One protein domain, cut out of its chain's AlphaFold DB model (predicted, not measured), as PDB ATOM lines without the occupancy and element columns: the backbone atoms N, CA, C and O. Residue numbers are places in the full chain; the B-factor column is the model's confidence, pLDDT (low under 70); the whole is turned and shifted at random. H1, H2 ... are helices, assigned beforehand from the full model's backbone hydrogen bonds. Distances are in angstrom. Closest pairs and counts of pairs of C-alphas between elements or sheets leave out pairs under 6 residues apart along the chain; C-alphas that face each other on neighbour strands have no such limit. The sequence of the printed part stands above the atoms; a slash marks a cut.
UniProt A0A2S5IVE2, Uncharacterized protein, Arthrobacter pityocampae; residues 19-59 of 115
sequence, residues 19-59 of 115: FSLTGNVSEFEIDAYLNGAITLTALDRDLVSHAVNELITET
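Overview. This is residues 19 to 59 of the 115 residues of an uncharacterized protein of Arthrobacter pityocampae (UniProt A0A2S5IVE2). A long helix, H2, is set crosswise to a short one, H1, with an unnamed stretch, residues 19 to 26, leading into H1; the far end of H2, residues 52 to 58, sticks out with Thr 59. The printed part has 41 residues with two named helices, H1 then H2, and no named strand: all helix. It is compact, with a radius of gyration of the C-alphas of 10.1 A and spans of 27 by 20 by 17 A.

Along the chain. Find C-alpha 42 at (-22.896, -35.011, 34.822); from there H2, residues 42 to 58, runs 24.6 A to C-alpha 58 at (-2.900, -48.431, 39.968). Look back to C-alpha 27 at (-22.974, -52.158, 36.759), where H1, residues 27 to 34, begins.

Arrangement. H1 and H2 are close but not clearly touching; their closest C-alphas, of Ile 30 and Val 48, are 8.0 A apart. Their lines are about perpendicular, at 89 degrees. In H1 and H2 every O i to N i+4 pair is within hydrogen-bond range.

Size, cuts and confidence. The C-alphas farthest apart, of Ala 37 and Glu 58, are 27.5 A apart. The link from H1 to H2 is short, with 7 residues. The printed part has no cut, and no printed residue is under 70 in pLDDT.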
ATOM      1  N   PHE A  19     -18.818 -47.410  42.838       87.75
ATOM      2  CA  PHE A  19     -19.743 -47.672  43.943       87.75
ATOM      3  C   PHE A  19     -19.145 -47.232  45.287       87.75
ATOM      4  O   PHE A  19     -19.810 -46.575  46.087       87.75
ATOM      5  N   SER A  20     -17.848 -47.485  45.484       87.19
ATOM      6  CA  SER A  20     -17.110 -47.058  46.680       87.19
ATOM      7  C   SER A  20     -17.029 -45.531  46.847       87.19
ATOM      8  O   SER A  20     -16.813 -45.052  47.958       87.19
ATOM      9  N   LEU A  21     -17.224 -44.753  45.774       81.06
ATOM     10  CA  LEU A  21     -17.162 -43.286  45.772       81.06
ATOM     11  C   LEU A  21     -18.514 -42.601  46.057       81.06
ATOM     12  O   LEU A  21     -18.575 -41.377  45.978       81.06
ATOM     13  N   THR A  22     -19.567 -43.341  46.445       78.38
ATOM     14  CA  THR A  22     -20.986 -42.887  46.542       78.38
ATOM     15  C   THR A  22     -21.783 -43.076  45.241       78.38
ATOM     16  O   THR A  22     -22.731 -42.345  44.958       78.38
ATOM     17  N   GLY A  23     -21.401 -44.048  44.411       74.62
ATOM     18  CA  GLY A  23     -22.101 -44.338  43.164       74.62
ATOM     19  C   GLY A  23     -23.503 -44.931  43.367       74.62
ATOM     20  O   GLY A  23     -23.670 -45.858  44.154       74.62
ATOM     21  N   ASN A  24     -24.507 -44.426  42.640       82.50
ATOM     22  CA  ASN A  24     -25.905 -44.899  42.698       82.50
ATOM     23  C   ASN A  24     -26.345 -45.661  41.430       82.50
ATOM     24  O   ASN A  24     -27.475 -46.134  41.337       82.50
ATOM     25  N   VAL A  25     -25.460 -45.743  40.438       86.50
ATOM     26  CA  VAL A  25     -25.697 -46.377  39.137       86.50
ATOM     27  C   VAL A  25     -25.292 -47.857  39.175       86.50
ATOM     28  O   VAL A  25     -24.301 -48.237  39.809       86.50
ATOM     29  N   SER A  26     -26.069 -48.707  38.503       88.25
ATOM     30  CA  SER A  26     -25.800 -50.146  38.417       88.25
ATOM     31  C   SER A  26     -24.628 -50.475  37.483       88.25
ATOM     32  O   SER A  26     -24.285 -49.703  36.590       88.25
ATOM     33  N   GLU A  27     -24.038 -51.662  37.646       88.81
ATOM     34  CA  GLU A  27     -22.974 -52.158  36.759       88.81
ATOM     35  C   GLU A  27     -23.405 -52.149  35.286       88.81
ATOM     36  O   GLU A  27     -22.651 -51.711  34.422       88.81
ATOM     37  N   PHE A  28     -24.648 -52.554  35.006       88.75
ATOM     38  CA  PHE A  28     -25.201 -52.586  33.651       88.75
ATOM     39  C   PHE A  28     -25.323 -51.192  33.029       88.75
ATOM     40  O   PHE A  28     -25.066 -51.007  31.843       88.75
ATOM     41  N   GLU A  29     -25.708 -50.188  33.813       89.12
ATOM     42  CA  GLU A  29     -25.775 -48.807  33.333       89.12
ATOM     43  C   GLU A  29     -24.381 -48.220  33.095       89.12
ATOM     44  O   GLU A  29     -24.199 -47.463  32.143       89.12
ATOM     45  N   ILE A  30     -23.383 -48.591  33.906       85.69
ATOM     46  CA  ILE A  30     -21.985 -48.242  33.628       85.69
ATOM     47  C   ILE A  30     -21.531 -48.906  32.332       85.69
ATOM     48  O   ILE A  30     -21.007 -48.208  31.470       85.69
ATOM     49  N   ASP A  31     -21.778 -50.203  32.147       87.44
ATOM     50  CA  ASP A  31     -21.455 -50.904  30.899       87.44
ATOM     51  C   ASP A  31     -22.106 -50.218  29.689       87.44
ATOM     52  O   ASP A  31     -21.433 -49.853  28.721       87.44
ATOM     53  N   ALA A  32     -23.406 -49.934  29.769       86.88
ATOM     54  CA  ALA A  32     -24.142 -49.244  28.720       86.88
ATOM     55  C   ALA A  32     -23.598 -47.827  28.459       86.88
ATOM     56  O   ALA A  32     -23.510 -47.403  27.307       86.88
ATOM     57  N   TYR A  33     -23.210 -47.089  29.501       85.88
ATOM     58  CA  TYR A  33     -22.607 -45.763  29.367       85.88
ATOM     59  C   TYR A  33     -21.235 -45.825  28.688       85.88
ATOM     60  O   TYR A  33     -20.966 -45.041  27.776       85.88
ATOM     61  N   LEU A  34     -20.389 -46.778  29.081       82.25
ATOM     62  CA  LEU A  34     -19.064 -46.979  28.493       82.25
ATOM     63  C   LEU A  34     -19.148 -47.407  27.021       82.25
ATOM     64  O   LEU A  34     -18.343 -46.959  26.205       82.25
ATOM     65  N   ASN A  35     -20.165 -48.195  26.666       84.44
ATOM     66  CA  ASN A  35     -20.479 -48.568  25.286       84.44
ATOM     67  C   ASN A  35     -21.219 -47.461  24.503       84.44
ATOM     68  O   ASN A  35     -21.511 -47.626  23.318       84.44
ATOM     69  N   GLY A  36     -21.529 -46.324  25.134       84.31
ATOM     70  CA  GLY A  36     -22.230 -45.201  24.506       84.31
ATOM     71  C   GLY A  36     -23.713 -45.455  24.211       84.31
ATOM     72  O   GLY A  36     -24.318 -44.703  23.449       84.31
ATOM     73  N   ALA A  37     -24.305 -46.497  24.799       88.44
ATOM     74  CA  ALA A  37     -25.717 -46.836  24.655       88.44
ATOM     75  C   ALA A  37     -26.637 -45.921  25.483       88.44
ATOM     76  O   ALA A  37     -27.796 -45.728  25.117       88.44
ATOM     77  N   ILE A  38     -26.129 -45.339  26.577       87.06
ATOM     78  CA  ILE A  38     -26.858 -44.376  27.416       87.06
ATOM     79  C   ILE A  38     -25.991 -43.171  27.789       87.06
ATOM     80  O   ILE A  38     -24.771 -43.174  27.634       87.06
ATOM     81  N   THR A  39     -26.625 -42.146  28.354       87.19
ATOM     82  CA  THR A  39     -25.947 -40.986  28.942       87.19
ATOM     83  C   THR A  39     -26.251 -40.896  30.433       87.19
ATOM     84  O   THR A  39     -27.414 -40.755  30.806       87.19
ATOM     85  N   LEU A  40     -25.217 -40.919  31.278       84.50
ATOM     86  CA  LEU A  40     -25.356 -40.700  32.722       84.50
ATOM     87  C   LEU A  40     -25.451 -39.207  33.070       84.50
ATOM     88  O   LEU A  40     -25.156 -38.339  32.236       84.50
ATOM     89  N   THR A  41     -25.824 -38.900  34.317       88.00
ATOM     90  CA  THR A  41     -25.799 -37.530  34.853       88.00
ATOM     91  C   THR A  41     -24.377 -36.959  34.836       88.00
ATOM     92  O   THR A  41     -23.403 -37.704  34.811       88.00
ATOM     93  N   ALA A  42     -24.227 -35.629  34.838       87.50
ATOM     94  CA  ALA A  42     -22.896 -35.011  34.822       87.50
ATOM     95  C   ALA A  42     -22.019 -35.473  35.997       87.50
ATOM     96  O   ALA A  42     -20.860 -35.812  35.787       87.50
ATOM     97  N   LEU A  43     -22.615 -35.578  37.186       86.38
ATOM     98  CA  LEU A  43     -21.940 -36.050  38.389       86.38
ATOM     99  C   LEU A  43     -21.436 -37.492  38.234       86.38
ATOM    100  O   LEU A  43     -20.268 -37.765  38.494       86.38
ATOM    101  N   ASP A  44     -22.286 -38.404  37.761       84.88
ATOM    102  CA  ASP A  44     -21.908 -39.811  37.600       84.88
ATOM    103  C   ASP A  44     -20.818 -40.001  36.544       84.88
ATOM    104  O   ASP A  44     -19.926 -40.827  36.720       84.88
ATOM    105  N   ARG A  45     -20.834 -39.206  35.467       86.12
ATOM    106  CA  ARG A  45     -19.767 -39.244  34.455       86.12
ATOM    107  C   ARG A  45     -18.415 -38.836  35.029       86.12
ATOM    108  O   ARG A  45     -17.406 -39.458  34.689       86.12
ATOM    109  N   ASP A  46     -18.393 -37.819  35.886       87.19
ATOM    110  CA  ASP A  46     -17.166 -37.351  36.531       87.19
ATOM    111  C   ASP A  46     -16.648 -38.394  37.530       87.19
ATOM    112  O   ASP A  46     -15.453 -38.691  37.547       87.19
ATOM    113  N   LEU A  47     -17.546 -39.033  38.288       87.50
ATOM    114  CA  LEU A  47     -17.203 -40.121  39.208       87.50
ATOM    115  C   LEU A  47     -16.673 -41.363  38.480       87.50
ATOM    116  O   LEU A  47     -15.662 -41.925  38.893       87.50
ATOM    117  N   VAL A  48     -17.308 -41.773  37.376       86.06
ATOM    118  CA  VAL A  48     -16.818 -42.880  36.535       86.06
ATOM    119  C   VAL A  48     -15.445 -42.539  35.958       86.06
ATOM    120  O   VAL A  48     -14.541 -43.370  35.995       86.06
ATOM    121  N   SER A  49     -15.249 -41.308  35.482       87.81
ATOM    122  CA  SER A  49     -13.949 -40.860  34.966       87.81
ATOM    123  C   SER A  49     -12.873 -40.878  36.054       87.81
ATOM    124  O   SER A  49     -11.750 -41.307  35.802       87.81
ATOM    125  N   HIS A  50     -13.215 -40.463  37.275       86.25
ATOM    126  CA  HIS A  50     -12.310 -40.518  38.417       86.25
ATOM    127  C   HIS A  50     -11.939 -41.963  38.779       86.25
ATOM    128  O   HIS A  50     -10.758 -42.279  38.873       86.25
ATOM    129  N   ALA A  51     -12.923 -42.862  38.872       87.50
ATOM    130  CA  ALA A  51     -12.699 -44.283  39.132       87.50
ATOM    131  C   ALA A  51     -11.798 -44.943  38.073       87.50
ATOM    132  O   ALA A  51     -10.885 -45.688  38.417       87.50
ATOM    133  N   VAL A  52     -12.018 -44.641  36.790       85.19
ATOM    134  CA  VAL A  52     -11.178 -45.139  35.691       85.19
ATOM    135  C   VAL A  52      -9.746 -44.618  35.809       85.19
ATOM    136  O   VAL A  52      -8.805 -45.395  35.672       85.19
ATOM    137  N   ASN A  53      -9.560 -43.327  36.089       84.56
ATOM    138  CA  ASN A  53      -8.225 -42.740  36.219       84.56
ATOM    139  C   ASN A  53      -7.439 -43.332  37.397       84.56
ATOM    140  O   ASN A  53      -6.239 -43.573  37.270       84.56
ATOM    141  N   GLU A  54      -8.110 -43.605  38.515       84.19
ATOM    142  CA  GLU A  54      -7.509 -44.282  39.668       84.19
ATOM    143  C   GLU A  54      -7.045 -45.696  39.296       84.19
ATOM    144  O   GLU A  54      -5.895 -46.049  39.534       84.19
ATOM    145  N   LEU A  55      -7.889 -46.476  38.613       84.00
ATOM    146  CA  LEU A  55      -7.543 -47.833  38.170       84.00
ATOM    147  C   LEU A  55      -6.387 -47.855  37.159       84.00
ATOM    148  O   LEU A  55      -5.545 -48.752  37.190       84.00
ATOM    149  N   ILE A  56      -6.320 -46.859  36.271       80.06
ATOM    150  CA  ILE A  56      -5.188 -46.686  35.350       80.06
ATOM    151  C   ILE A  56      -3.918 -46.327  36.123       80.06
ATOM    152  O   ILE A  56      -2.853 -46.819  35.785       80.06
ATOM    153  N   THR A  57      -4.019 -45.496  37.162       80.19
ATOM    154  CA  THR A  57      -2.870 -45.117  37.999       80.19
ATOM    155  C   THR A  57      -2.346 -46.307  38.810       80.19
ATOM    156  O   THR A  57      -1.139 -46.445  38.990       80.19
ATOM    157  N   GLU A  58      -3.241 -47.186  39.267       76.81
ATOM    158  CA  GLU A  58      -2.900 -48.431  39.968       76.81
ATOM    159  C   GLU A  58      -2.303 -49.499  39.030       76.81
ATOM    160  O   GLU A  58      -1.553 -50.366  39.481       76.81
ATOM    161  N   THR A  59      -2.594 -49.435  37.727       71.69
ATOM    162  CA  THR A  59      -2.034 -50.356  36.729       71.69
ATOM    163  C   THR A  59      -0.724 -49.777  36.182       71.69
ATOM    164  O   THR A  59      -0.763 -48.792  35.442       71.69
TER     165      THR A  59